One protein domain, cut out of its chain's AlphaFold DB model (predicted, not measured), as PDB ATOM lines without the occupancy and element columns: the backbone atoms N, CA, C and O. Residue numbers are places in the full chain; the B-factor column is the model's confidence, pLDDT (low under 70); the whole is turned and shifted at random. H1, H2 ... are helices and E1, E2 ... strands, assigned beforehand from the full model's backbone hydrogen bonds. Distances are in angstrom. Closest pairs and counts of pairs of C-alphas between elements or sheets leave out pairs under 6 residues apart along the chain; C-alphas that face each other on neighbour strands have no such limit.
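What this domain is: This is residues 9 to 79 and 252 to 279 of the 282 residues of an uncharacterized protein of Sphingomonas sp. BK345 (UniProt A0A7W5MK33). A small sheet of three strands is covered on one face by two helices, the short H1 and the first part of the long H2, and a third helix, H3, packs on these two on their side away from the sheet. H2 runs on well past the sheet and makes the longest axis. The printed part has 99 residues with three named helices and three named strands, in the order H1, E1, E2, E3, H2, H3; the sheet, E1 - E2 - E3, is antiparallel and the class is mixed, helices and strands. The whole is compact, with a radius of gyration of the C-alphas of 14.3 A, yet elongated, spanning 47 by 25 by 17 A.

How they stand to each other: Start at the inner strand E2, residues 32 to 37, between the edge strands E1, residues 24 to 28, and E3, residues 40 to 45; they form a meander, each strand the antiparallel neighbour of the one before. In the hairpin E1 and E2, N 27 and O 34 are 2.9 A apart, within hydrogen-bond range; in the hairpin E2 and E3, N 42 and O 35 are 2.8 A apart, also within range. Two layers are made with H1, residues 9 to 16, and H2, residues 51 to 77, on the same face of the sheet. H1 lies over E2 at a height over the sheet of 9.9 A, along the strands, at 3 degrees to E2 on the local plane. H2, at a height over the sheet of 9.8 A, lies over E3 and only just over E2, with 3 C-alphas there; at 30.5 degrees to E3 on the local plane it is only just slantwise to the strands. Look at Leu 16 and Val 62, the closest C-alphas of H1 and H2, 6.6 A apart: the helices touch at a shallow tilt of 27 degrees, the same way. H3, residues 261 to 275, is not on the sheet. It touches H2 at a shallow tilt of 23 degrees, opposite ways, closest at the C-alphas of Gly 52 and Arg 275, 4.4 A; H2 does this with residues 51 to 63 alone. H3 also touches H1, closest at the C-alphas of Ile 11 and Leu 270, 6.4 A. In H1, H2 and H3 every O i to N i+4 pair is within hydrogen-bond range.

Where its parts are: Find C-alpha 9 at (200.182, 168.394, 183.795), where H1 begins its 10.4 A. E1 measures 13.7 A, E2 16.9 A and E3 16.5 A. From C-alpha 51 at (208.484, 174.046, 188.366), H2 runs 38.8 A. H3, 20.8 A long, ends at C-alpha 275, (203.978, 178.826, 190.552).

The domain as a whole: The C-alphas farthest apart, those of Pro 79 and Gly 279, are 49.1 A apart. Residues 80 to 251 are not printed, and C-alphas 79 and 252 stand 21.2 A apart across that cut. Of the links printed whole, none is long. The mean pLDDT of the printed part is 92.5, with residue 279 alone under 70.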
ATOM      1  N   ARG A   9     200.476 168.892 185.138       91.69
ATOM      2  CA  ARG A   9     200.182 168.394 183.795       91.69
ATOM      3  C   ARG A   9     198.927 169.026 183.195       91.69
ATOM      4  O   ARG A   9     198.985 169.477 182.060       91.69
ATOM      5  N   ALA A  10     197.836 169.128 183.953       91.69
ATOM      6  CA  ALA A  10     196.604 169.752 183.472       91.69
ATOM      7  C   ALA A  10     196.797 171.245 183.147       91.69
ATOM      8  O   ALA A  10     196.239 171.746 182.175       91.69
ATOM      9  N   ILE A  11     197.607 171.966 183.932       93.12
ATOM     10  CA  ILE A  11     197.950 173.368 183.638       93.12
ATOM     11  C   ILE A  11     198.797 173.457 182.361       93.12
ATOM     12  O   ILE A  11     198.530 174.303 181.508       93.12
ATOM     13  N   ALA A  12     199.784 172.572 182.199       93.81
ATOM     14  CA  ALA A  12     200.620 172.536 181.003       93.81
ATOM     15  C   ALA A  12     199.811 172.195 179.736       93.81
ATOM     16  O   ALA A  12     199.978 172.843 178.708       93.81
ATOM     17  N   GLU A  13     198.882 171.242 179.818       93.94
ATOM     18  CA  GLU A  13     197.962 170.897 178.725       93.94
ATOM     19  C   GLU A  13     197.033 172.072 178.370       93.94
ATOM     20  O   GLU A  13     196.772 172.309 177.193       93.94
ATOM     21  N   ARG A  14     196.598 172.874 179.356       95.19
ATOM     22  CA  ARG A  14     195.842 174.114 179.098       95.19
ATOM     23  C   ARG A  14     196.664 175.179 178.371       95.19
ATOM     24  O   ARG A  14     196.111 175.843 177.502       95.19
ATOM     25  N   LEU A  15     197.951 175.336 178.698       94.88
ATOM     26  CA  LEU A  15     198.857 176.221 177.947       94.88
ATOM     27  C   LEU A  15     199.025 175.743 176.498       94.88
ATOM     28  O   LEU A  15     199.040 176.555 175.583       94.88
ATOM     29  N   LEU A  16     199.122 174.431 176.286       95.44
ATOM     30  CA  LEU A  16     199.302 173.828 174.962       95.44
ATOM     31  C   LEU A  16     198.038 173.843 174.091       95.44
ATOM     32  O   LEU A  16     198.137 173.683 172.878       95.44
ATOM     33  N   ALA A  17     196.857 174.036 174.680       93.62
ATOM     34  CA  ALA A  17     195.586 174.015 173.956       93.62
ATOM     35  C   ALA A  17     195.419 175.174 172.951       93.62
ATOM     36  O   ALA A  17     194.502 175.139 172.132       93.62
ATOM     37  N   THR A  18     196.273 176.199 173.013       87.62
ATOM     38  CA  THR A  18     196.234 177.379 172.130       87.62
ATOM     39  C   THR A  18     197.048 177.216 170.843       87.62
ATOM     40  O   THR A  18     197.009 178.104 169.994       87.62
ATOM     41  N   VAL A  19     197.769 176.103 170.682       92.12
ATOM     42  CA  VAL A  19     198.617 175.804 169.515       92.12
ATOM     43  C   VAL A  19     198.232 174.468 168.885       92.12
ATOM     44  O   VAL A  19     197.579 173.638 169.521       92.12
ATOM     45  N   ASP A  20     198.645 174.241 167.637       90.38
ATOM     46  CA  ASP A  20     198.380 172.988 166.922       90.38
ATOM     47  C   ASP A  20     198.880 171.762 167.729       90.38
ATOM     48  O   ASP A  20     200.064 171.709 168.084       90.38
ATOM     49  N   PRO A  21     198.032 170.749 168.004       91.25
ATOM     50  CA  PRO A  21     198.443 169.507 168.658       91.25
ATOM     51  C   PRO A  21     199.615 168.788 167.979       91.25
ATOM     52  O   PRO A  21     200.380 168.099 168.650       91.25
ATOM     53  N   ALA A  22     199.789 168.945 166.663       91.50
ATOM     54  CA  ALA A  22     200.919 168.365 165.938       91.50
ATOM     55  C   ALA A  22     202.254 169.086 166.212       91.50
ATOM     56  O   ALA A  22     203.320 168.555 165.893       91.50
ATOM     57  N   ALA A  23     202.221 170.288 166.796       91.12
ATOM     58  CA  ALA A  23     203.398 171.115 167.051       91.12
ATOM     59  C   ALA A  23     204.145 170.768 168.348       91.12
ATOM     60  O   ALA A  23     205.208 171.344 168.612       91.12
ATOM     61  N   TRP A  24     203.605 169.864 169.167       95.38
ATOM     62  CA  TRP A  24     204.203 169.499 170.441       95.38
ATOM     63  C   TRP A  24     204.081 168.010 170.754       95.38
ATOM     64  O   TRP A  24     203.251 167.285 170.215       95.38
ATOM     65  N   GLN A  25     204.948 167.540 171.648       96.12
ATOM     66  CA  GLN A  25     204.915 166.174 172.160       96.12
ATOM     67  C   GLN A  25     205.050 166.187 173.675       96.12
ATOM     68  O   GLN A  25     205.954 166.826 174.214       96.12
ATOM     69  N   LEU A  26     204.177 165.446 174.355       95.19
ATOM     70  CA  LEU A  26     204.250 165.214 175.793       95.19
ATOM     71  C   LEU A  26     204.654 163.764 176.043       95.19
ATOM     72  O   LEU A  26     204.028 162.830 175.548       95.19
ATOM     73  N   THR A  27     205.700 163.578 176.840       95.75
ATOM     74  CA  THR A  27     206.194 162.259 177.258       95.75
ATOM     75  C   THR A  27     206.297 162.186 178.778       95.75
ATOM     76  O   THR A  27     206.557 163.195 179.432       95.75
ATOM     77  N   GLY A  28     206.103 160.998 179.353       92.12
ATOM     78  CA  GLY A  28     206.172 160.777 180.800       92.12
ATOM     79  C   GLY A  28     204.814 160.731 181.512       92.12
ATOM     80  O   GLY A  28     203.749 160.670 180.890       92.12
ATOM     81  N   GLY A  29     204.877 160.694 182.844       87.62
ATOM     82  CA  GLY A  29     203.744 160.442 183.739       87.62
ATOM     83  C   GLY A  29     203.131 161.710 184.339       87.62
ATOM     84  O   GLY A  29     203.343 162.815 183.856       87.62
ATOM     85  N   ALA A  30     202.333 161.558 185.398       81.69
ATOM     86  CA  ALA A  30     201.682 162.690 186.066       81.69
ATOM     87  C   ALA A  30     202.640 163.503 186.961       81.69
ATOM     88  O   ALA A  30     202.509 164.722 187.041       81.69
ATOM     89  N   ALA A  31     203.597 162.837 187.619       80.75
ATOM     90  CA  ALA A  31     204.531 163.466 188.559       80.75
ATOM     91  C   ALA A  31     205.780 164.057 187.880       80.75
ATOM     92  O   ALA A  31     206.317 165.057 188.345       80.75
ATOM     93  N   ALA A  32     206.218 163.455 186.773       90.75
ATOM     94  CA  ALA A  32     207.349 163.920 185.982       90.75
ATOM     95  C   ALA A  32     207.072 163.681 184.496       90.75
ATOM     96  O   ALA A  32     206.768 162.557 184.078       90.75
ATOM     97  N   PHE A  33     207.165 164.744 183.705       95.00
ATOM     98  CA  PHE A  33     206.901 164.720 182.272       95.00
ATOM     99  C   PHE A  33     207.782 165.726 181.539       95.00
ATOM    100  O   PHE A  33     208.449 166.573 182.129       95.00
ATOM    101  N   ARG A  34     207.810 165.613 180.218       96.81
ATOM    102  CA  ARG A  34     208.581 166.481 179.339       96.81
ATOM    103  C   ARG A  34     207.724 166.891 178.162       96.81
ATOM    104  O   ARG A  34     207.066 166.044 177.559       96.81
ATOM    105  N   ILE A  35     207.788 168.172 177.830       96.75
ATOM    106  CA  ILE A  35     207.123 168.751 176.667       96.75
ATOM    107  C   ILE A  35     208.191 169.189 175.670       96.75
ATOM    108  O   ILE A  35     209.125 169.903 176.034       96.75
ATOM    109  N   ALA A  36     208.073 168.747 174.421       96.06
ATOM    110  CA  ALA A  36     208.856 169.249 173.297       96.06
ATOM    111  C   ALA A  36     207.973 170.158 172.432       96.06
ATOM    112  O   ALA A  36     206.917 169.717 171.997       96.06
ATOM    113  N   ILE A  37     208.390 171.407 172.209       94.50
ATOM    114  CA  ILE A  37     207.672 172.430 171.425       94.50
ATOM    115  C   ILE A  37     208.666 173.510 170.966       94.50
ATOM    116  O   ILE A  37     209.609 173.821 171.697       94.50
ATOM    117  N   ALA A  38     208.487 174.091 169.771       84.62
ATOM    118  CA  ALA A  38     209.296 175.226 169.286       84.62
ATOM    119  C   ALA A  38     210.827 174.975 169.351       84.62
ATOM    120  O   ALA A  38     211.612 175.821 169.798       84.62
ATOM    121  N   GLY A  39     211.250 173.752 169.002       83.25
ATOM    122  CA  GLY A  39     212.649 173.303 169.073       83.25
ATOM    123  C   GLY A  39     213.237 173.222 170.491       83.25
ATOM    124  O   GLY A  39     214.446 173.065 170.643       83.25
ATOM    125  N   THR A  40     212.406 173.341 171.527       90.56
ATOM    126  CA  THR A  40     212.800 173.348 172.939       90.56
ATOM    127  C   THR A  40     212.211 172.136 173.651       90.56
ATOM    128  O   THR A  40     211.100 171.706 173.349       90.56
ATOM    129  N   SER A  41     212.951 171.579 174.610       94.50
ATOM    130  CA  SER A  41     212.467 170.513 175.483       94.50
ATOM    131  C   SER A  41     212.442 170.990 176.930       94.50
ATOM    132  O   SER A  41     213.468 171.401 177.468       94.50
ATOM    133  N   ILE A  42     211.263 170.950 177.543       95.75
ATOM    134  CA  ILE A  42     210.987 171.514 178.862       95.75
ATOM    135  C   ILE A  42     210.623 170.364 179.790       95.75
ATOM    136  O   ILE A  42     209.672 169.621 179.536       95.75
ATOM    137  N   ALA A  43     211.412 170.190 180.845       95.56
ATOM    138  CA  ALA A  43     211.181 169.163 181.850       95.56
ATOM    139  C   ALA A  43     210.314 169.717 182.983       95.56
ATOM    140  O   ALA A  43     210.592 170.787 183.523       95.56
ATOM    141  N   PHE A  44     209.296 168.951 183.349       94.00
ATOM    142  CA  PHE A  44     208.432 169.192 184.487       94.00
ATOM    143  C   PHE A  44     208.653 168.087 185.506       94.00
ATOM    144  O   PHE A  44     208.533 166.901 185.198       94.00
ATOM    145  N   ASP A  45     208.941 168.501 186.727       89.38
ATOM    146  CA  ASP A  45     208.988 167.644 187.898       89.38
ATOM    147  C   ASP A  45     208.160 168.339 188.977       89.38
ATOM    148  O   ASP A  45     208.464 169.465 189.374       89.38
ATOM    149  N   ALA A  46     207.074 167.687 189.399       81.44
ATOM    150  CA  ALA A  46     206.131 168.234 190.367       81.44
ATOM    151  C   ALA A  46     206.773 168.496 191.741       81.44
ATOM    152  O   ALA A  46     206.246 169.293 192.511       81.44
ATOM    153  N   SER A  47     207.897 167.839 192.039       80.88
ATOM    154  CA  SER A  47     208.652 168.013 193.282       80.88
ATOM    155  C   SER A  47     209.767 169.058 193.179       80.88
ATOM    156  O   SER A  47     210.344 169.456 194.193       80.88
ATOM    157  N   ALA A  48     210.080 169.530 191.969       83.12
ATOM    158  CA  ALA A  48     211.190 170.442 191.755       83.12
ATOM    159  C   ALA A  48     210.818 171.892 192.088       83.12
ATOM    160  O   ALA A  48     209.833 172.442 191.594       83.12
ATOM    161  N   ALA A  49     211.709 172.577 192.810       80.50
ATOM    162  CA  ALA A  49     211.602 174.016 193.070       80.50
ATOM    163  C   ALA A  49     211.596 174.870 191.781       80.50
ATOM    164  O   ALA A  49     211.173 176.023 191.790       80.50
ATOM    165  N   THR A  50     212.047 174.313 190.652       86.00
ATOM    166  CA  THR A  50     212.094 174.986 189.344       86.00
ATOM    167  C   THR A  50     210.803 174.867 188.536       86.00
ATOM    168  O   THR A  50     210.765 175.343 187.403       86.00
ATOM    169  N   LEU A  51     209.747 174.254 189.078       87.81
ATOM    170  CA  LEU A  51     208.484 174.046 188.366       87.81
ATOM    171  C   LEU A  51     207.875 175.357 187.833       87.81
ATOM    172  O   LEU A  51     207.422 175.399 186.692       87.81
ATOM    173  N   GLY A  52     207.945 176.454 188.597       89.12
ATOM    174  CA  GLY A  52     207.493 177.776 188.135       89.12
ATOM    175  C   GLY A  52     208.224 178.256 186.873       89.12
ATOM    176  O   GLY A  52     207.594 178.699 185.914       89.12
ATOM    177  N   LYS A  53     209.546 178.057 186.818       91.19
ATOM    178  CA  LYS A  53     210.366 178.376 185.641       91.19
ATOM    179  C   LYS A  53     210.026 177.485 184.442       91.19
ATOM    180  O   LYS A  53     210.082 177.956 183.311       91.19
ATOM    181  N   ALA A  54     209.660 176.222 184.670       94.31
ATOM    182  CA  ALA A  54     209.210 175.335 183.597       94.31
ATOM    183  C   ALA A  54     207.902 175.842 182.960       94.31
ATOM    184  O   ALA A  54     207.776 175.825 181.735       94.31
ATOM    185  N   PHE A  55     206.968 176.370 183.761       95.38
ATOM    186  CA  PHE A  55     205.759 177.012 183.237       95.38
ATOM    187  C   PHE A  55     206.056 178.283 182.438       95.38
ATOM    188  O   PHE A  55     205.500 178.445 181.356       95.38
ATOM    189  N   GLU A  56     206.959 179.147 182.907       95.00
ATOM    190  CA  GLU A  56     207.390 180.335 182.148       95.00
ATOM    191  C   GLU A  56     208.018 179.955 180.803       95.00
ATOM    192  O   GLU A  56     207.689 180.521 179.763       95.00
ATOM    193  N   GLN A  57     208.908 178.958 180.808       95.50
ATOM    194  CA  GLN A  57     209.526 178.449 179.585       95.50
ATOM    195  C   GLN A  57     208.482 177.893 178.614       95.50
ATOM    196  O   GLN A  57     208.608 178.098 177.407       95.50
ATOM    197  N   LEU A  58     207.458 177.206 179.130       96.25
ATOM    198  CA  LEU A  58     206.378 176.666 178.312       96.25
ATOM    199  C   LEU A  58     205.521 177.782 177.719       96.25
ATOM    200  O   LEU A  58     205.255 177.739 176.522       96.25
ATOM    201  N   ALA A  59     205.155 178.791 178.511       96.44
ATOM    202  CA  ALA A  59     204.414 179.955 178.033       96.44
ATOM    203  C   ALA A  59     205.162 180.654 176.889       96.44
ATOM    204  O   ALA A  59     204.611 180.799 175.802       96.44
ATOM    205  N   PHE A  60     206.454 180.959 177.061       95.25
ATOM    206  CA  PHE A  60     207.250 181.556 175.984       95.25
ATOM    207  C   PHE A  60     207.319 180.671 174.731       95.25
ATOM    208  O   PHE A  60     207.313 181.182 173.609       95.25
ATOM    209  N   ALA A  61     207.393 179.346 174.889       95.75
ATOM    210  CA  ALA A  61     207.458 178.431 173.752       95.75
ATOM    211  C   ALA A  61     206.123 178.337 172.996       95.75
ATOM    212  O   ALA A  61     206.120 178.299 171.764       95.75
ATOM    213  N   VAL A  62     205.002 178.370 173.720       96.62
ATOM    214  CA  VAL A  62     203.651 178.489 173.154       96.62
ATOM    215  C   VAL A  62     203.509 179.810 172.400       96.62
ATOM    216  O   VAL A  62     203.086 179.814 171.248       96.62
ATOM    217  N   GLU A  63     203.945 180.925 172.980       95.88
ATOM    218  CA  GLU A  63     203.905 182.244 172.339       95.88
ATOM    219  C   GLU A  63     204.733 182.310 171.051       95.88
ATOM    220  O   GLU A  63     204.273 182.835 170.033       95.88
ATOM    221  N   ALA A  64     205.938 181.734 171.067       95.25
ATOM    222  CA  ALA A  64     206.770 181.592 169.877       95.25
ATOM    223  C   ALA A  64     206.072 180.754 168.794       95.25
ATOM    224  O   ALA A  64     206.148 181.087 167.608       95.25
ATOM    225  N   ARG A  65     205.362 179.693 169.195       95.81
ATOM    226  CA  ARG A  65     204.626 178.835 168.268       95.81
ATOM    227  C   ARG A  65     203.405 179.538 167.669       95.81
ATOM    228  O   ARG A  65     203.270 179.512 166.448       95.81
ATOM    229  N   ILE A  66     202.610 180.242 168.478       96.00
ATOM    230  CA  ILE A  66     201.514 181.109 168.008       96.00
ATOM    231  C   ILE A  66     202.049 182.108 166.980       96.00
ATOM    232  O   ILE A  66     201.474 182.265 165.902       96.00
ATOM    233  N   ALA A  67     203.184 182.750 167.278       96.81
ATOM    234  CA  ALA A  67     203.776 183.719 166.370       96.81
ATOM    235  C   ALA A  67     204.173 183.105 165.023       96.81
ATOM    236  O   ALA A  67     203.917 183.695 163.969       96.81
ATOM    237  N   PHE A  68     204.774 181.915 165.044       96.50
ATOM    238  CA  PHE A  68     205.137 181.180 163.835       96.50
ATOM    239  C   PHE A  68     203.914 180.755 163.011       96.50
ATOM    240  O   PHE A  68     203.905 180.936 161.789       96.50
ATOM    241  N   GLU A  69     202.876 180.223 163.658       95.75
ATOM    242  CA  GLU A  69     201.637 179.795 163.001       95.75
ATOM    243  C   GLU A  69     200.913 180.980 162.360       95.75
ATOM    244  O   GLU A  69     200.544 180.912 161.187       95.75
ATOM    245  N   ARG A  70     200.812 182.110 163.070       96.88
ATOM    246  CA  ARG A  70     200.226 183.346 162.534       96.88
ATOM    247  C   ARG A  70     201.017 183.899 161.363       96.88
ATOM    248  O   ARG A  70     200.427 184.191 160.327       96.88
ATOM    249  N   ALA A  71     202.341 183.999 161.478       97.25
ATOM    250  CA  ALA A  71     203.177 184.445 160.364       97.25
ATOM    251  C   ALA A  71     203.033 183.528 159.134       97.25
ATOM    252  O   ALA A  71     202.980 184.014 158.004       97.25
ATOM    253  N   SER A  72     202.915 182.214 159.345       96.25
ATOM    254  CA  SER A  72     202.690 181.242 158.269       96.25
ATOM    255  C   SER A  72     201.307 181.405 157.631       96.25
ATOM    256  O   SER A  72     201.202 181.421 156.405       96.25
ATOM    257  N   ALA A  73     200.259 181.603 158.433       96.62
ATOM    258  CA  ALA A  73     198.908 181.867 157.945       96.62
ATOM    259  C   ALA A  73     198.837 183.178 157.146       96.62
ATOM    260  O   ALA A  73     198.261 183.209 156.060       96.62
ATOM    261  N   MET A  74     199.487 184.241 157.629       97.94
ATOM    262  CA  MET A  74     199.588 185.517 156.913       97.94
ATOM    263  C   MET A  74     200.255 185.350 155.539       97.94
ATOM    264  O   MET A  74     199.793 185.933 154.561       97.94
ATOM    265  N   LEU A  75     201.321 184.546 155.441       97.12
ATOM    266  CA  LEU A  75     201.989 184.248 154.166       97.12
ATOM    267  C   LEU A  75     201.130 183.418 153.222       97.12
ATOM    268  O   LEU A  75     201.168 183.647 152.016       97.12
ATOM    269  N   ALA A  76     200.371 182.463 153.757       97.00
ATOM    270  CA  ALA A  76     199.431 181.680 152.969       97.00
ATOM    271  C   ALA A  76     198.291 182.559 152.421       97.00
ATOM    272  O   ALA A  76     197.881 182.381 151.277       97.00
ATOM    273  N   ALA A  77     197.821 183.530 153.210       97.62
ATOM    274  CA  ALA A  77     196.753 184.453 152.829       97.62
ATOM    275  C   ALA A  77     197.204 185.544 151.843       97.62
ATOM    276  O   ALA A  77     196.439 185.931 150.963       97.62
ATOM    277  N   ALA A  78     198.447 186.020 151.961       96.50
ATOM    278  CA  ALA A  78     199.049 186.992 151.048       96.50
ATOM    279  C   ALA A  78     200.371 186.459 150.460       96.50
ATOM    280  O   ALA A  78     201.454 186.909 150.861       96.50
ATOM    281  N   PRO A  79     200.311 185.513 149.501       89.94
ATOM    282  CA  PRO A  79     201.503 184.898 148.936       89.94
ATOM    283  C   PRO A  79     202.425 185.926 148.282       89.94
ATOM    284  O   PRO A  79     202.010 186.740 147.457       89.94
ATOM    285  N   ASP A 252     197.968 192.996 167.617       95.25
ATOM    286  CA  ASP A 252     198.750 194.224 167.750       95.25
ATOM    287  C   ASP A 252     199.144 194.774 166.362       95.25
ATOM    288  O   ASP A 252     199.856 194.089 165.621       95.25
ATOM    289  N   PRO A 253     198.755 196.011 165.989       94.31
ATOM    290  CA  PRO A 253     199.153 196.626 164.721       94.31
ATOM    291  C   PRO A 253     200.669 196.754 164.542       94.31
ATOM    292  O   PRO A 253     201.144 196.710 163.404       94.31
ATOM    293  N   ALA A 254     201.433 196.893 165.627       94.19
ATOM    294  CA  ALA A 254     202.885 196.980 165.567       94.19
ATOM    295  C   ALA A 254     203.529 195.611 165.334       94.19
ATOM    296  O   ALA A 254     204.538 195.535 164.630       94.19
ATOM    297  N   HIS A 255     202.943 194.537 165.873       95.00
ATOM    298  CA  HIS A 255     203.455 193.164 165.802       95.00
ATOM    299  C   HIS A 255     202.343 192.135 165.502       95.00
ATOM    300  O   HIS A 255     202.045 191.293 166.351       95.00
ATOM    301  N   PRO A 256     201.758 192.134 164.289       95.06
ATOM    302  CA  PRO A 256     200.496 191.435 164.001       95.06
ATOM    303  C   PRO A 256     200.497 189.926 164.280       95.06
ATOM    304  O   PRO A 256     199.478 189.346 164.643       95.06
ATOM    305  N   TRP A 257     201.649 189.275 164.123       95.75
ATOM    306  CA  TRP A 257     201.807 187.842 164.366       95.75
ATOM    307  C   TRP A 257     201.934 187.479 165.847       95.75
ATOM    308  O   TRP A 257     201.818 186.306 166.173       95.75
ATOM    309  N   ARG A 258     202.214 188.420 166.755       95.50
ATOM    310  CA  ARG A 258     202.415 188.082 168.170       95.50
ATOM    311  C   ARG A 258     201.116 187.603 168.835       95.50
ATOM    312  O   ARG A 258     200.025 187.915 168.350       95.50
ATOM    313  N   PRO A 259     201.222 186.852 169.945       95.75
ATOM    314  CA  PRO A 259     200.109 186.635 170.863       95.75
ATOM    315  C   PRO A 259     199.429 187.955 171.235       95.75
ATOM    316  O   PRO A 259     200.100 188.977 171.403       95.75
ATOM    317  N   THR A 260     198.105 187.949 171.353       96.62
ATOM    318  CA  THR A 260     197.358 189.147 171.738       96.62
ATOM    319  C   THR A 260     197.506 189.403 173.233       96.62
ATOM    320  O   THR A 260     197.840 188.510 174.015       96.62
ATOM    321  N   ALA A 261     197.200 190.625 173.677       95.06
ATOM    322  CA  ALA A 261     197.230 190.959 175.102       95.06
ATOM    323  C   ALA A 261     196.262 190.096 175.941       95.06
ATOM    324  O   ALA A 261     196.438 189.960 177.149       95.06
ATOM    325  N   ASN A 262     195.216 189.530 175.332       94.88
ATOM    326  CA  ASN A 262     194.323 188.587 176.004       94.88
ATOM    327  C   ASN A 262     194.989 187.223 176.209       94.88
ATOM    328  O   ASN A 262     194.906 186.669 177.302       94.88
ATOM    329  N   GLU A 263     195.673 186.719 175.184       96.00
ATOM    330  CA  GLU A 263     196.373 185.431 175.219       96.00
ATOM    331  C   GLU A 263     197.540 185.462 176.204       96.00
ATOM    332  O   GLU A 263     197.631 184.586 177.058       96.00
ATOM    333  N   ILE A 264     198.354 186.524 176.169       96.00
ATOM    334  CA  ILE A 264     199.464 186.723 177.116       96.00
ATOM    335  C   ILE A 264     198.936 186.741 178.555       96.00
ATOM    336  O   ILE A 264     199.452 186.036 179.415       96.00
ATOM    337  N   ARG A 265     197.842 187.469 178.820       96.38
ATOM    338  CA  ARG A 265     197.234 187.502 180.160       96.38
ATOM    339  C   ARG A 265     196.731 186.138 180.625       96.38
ATOM    340  O   ARG A 265     196.775 185.861 181.822       96.38
ATOM    341  N   GLU A 266     196.212 185.308 179.726       95.62
ATOM    342  CA  GLU A 266     195.806 183.947 180.084       95.62
ATOM    343  C   GLU A 266     197.019 183.049 180.342       95.62
ATOM    344  O   GLU A 266     197.023 182.308 181.325       95.62
ATOM    345  N   HIS A 267     198.080 183.164 179.539       95.56
ATOM    346  CA  HIS A 267     199.336 182.465 179.798       95.56
ATOM    347  C   HIS A 267     199.925 182.858 181.157       95.56
ATOM    348  O   HIS A 267     200.230 181.974 181.956       95.56
ATOM    349  N   ASP A 268     199.985 184.154 181.475       95.62
ATOM    350  CA  ASP A 268     200.463 184.660 182.766       95.62
ATOM    351  C   ASP A 268     199.650 184.091 183.935       95.62
ATOM    352  O   ASP A 268     200.210 183.653 184.941       95.62
ATOM    353  N   ARG A 269     198.316 184.020 183.808       95.50
ATOM    354  CA  ARG A 269     197.452 183.397 184.827       95.50
ATOM    355  C   ARG A 269     197.763 181.917 185.029       95.50
ATOM    356  O   ARG A 269     197.742 181.448 186.167       95.50
ATOM    357  N   LEU A 270     198.025 181.179 183.952       94.25
ATOM    358  CA  LEU A 270     198.377 179.759 184.011       94.25
ATOM    359  C   LEU A 270     199.771 179.550 184.616       94.25
ATOM    360  O   LEU A 270     199.946 178.650 185.438       94.25
ATOM    361  N   VAL A 271     200.734 180.413 184.282       93.88
ATOM    362  CA  VAL A 271     202.069 180.431 184.897       93.88
ATOM    363  C   VAL A 271     201.966 180.696 186.397       93.88
ATOM    364  O   VAL A 271     202.539 179.951 187.190       93.88
ATOM    365  N   GLU A 272     201.183 181.693 186.809       92.88
ATOM    366  CA  GLU A 272     200.931 181.995 188.222       92.88
ATOM    367  C   GLU A 272     200.248 180.837 188.956       92.88
ATOM    368  O   GLU A 272     200.642 180.488 190.072       92.88
ATOM    369  N   ALA A 273     199.260 180.192 188.333       91.06
ATOM    370  CA  ALA A 273     198.639 178.993 188.888       91.06
ATOM    371  C   ALA A 273     199.670 177.870 189.092       91.06
ATOM    372  O   ALA A 273     199.674 177.232 190.142       91.06
ATOM    373  N   GLY A 274     200.581 177.680 188.134       88.44
ATOM    374  CA  GLY A 274     201.686 176.730 188.230       88.44
ATOM    375  C   GLY A 274     202.699 177.069 189.330       88.44
ATOM    376  O   GLY A 274     203.093 176.186 190.091       88.44
ATOM    377  N   ARG A 275     203.082 178.346 189.479       88.94
ATOM    378  CA  ARG A 275     203.978 178.826 190.552       88.94
ATOM    379  C   ARG A 275     203.387 178.569 191.945       88.94
ATOM    380  O   ARG A 275     204.105 178.138 192.845       88.94
ATOM    381  N   ARG A 276     202.073 178.755 192.114       88.31
ATOM    382  CA  ARG A 276     201.356 178.493 193.379       88.31
ATOM    383  C   ARG A 276     201.293 177.017 193.771       88.31
ATOM    384  O   ARG A 276     201.011 176.729 194.922       88.31
ATOM    385  N   LEU A 277     201.574 176.079 192.863       83.62
ATOM    386  CA  LEU A 277     201.696 174.662 193.231       83.62
ATOM    387  C   LEU A 277     202.987 174.369 194.016       83.62
ATOM    388  O   LEU A 277     203.047 173.369 194.723       83.62
ATOM    389  N   VAL A 278     204.005 175.234 193.902       71.00
ATOM    390  CA  VAL A 278     205.301 175.107 194.598       71.00
ATOM    391  C   VAL A 278     205.277 175.796 195.967       71.00
ATOM    392  O   VAL A 278     205.954 175.358 196.894       71.00
ATOM    393  N   GLY A 279     204.489 176.867 196.108       58.75
ATOM    394  CA  GLY A 279     204.271 177.565 197.374       58.75
ATOM    395  C   GLY A 279     202.989 177.091 198.053       58.75
ATOM    396  O   GLY A 279     201.901 177.482 197.639       58.75
TER     397      GLY A 279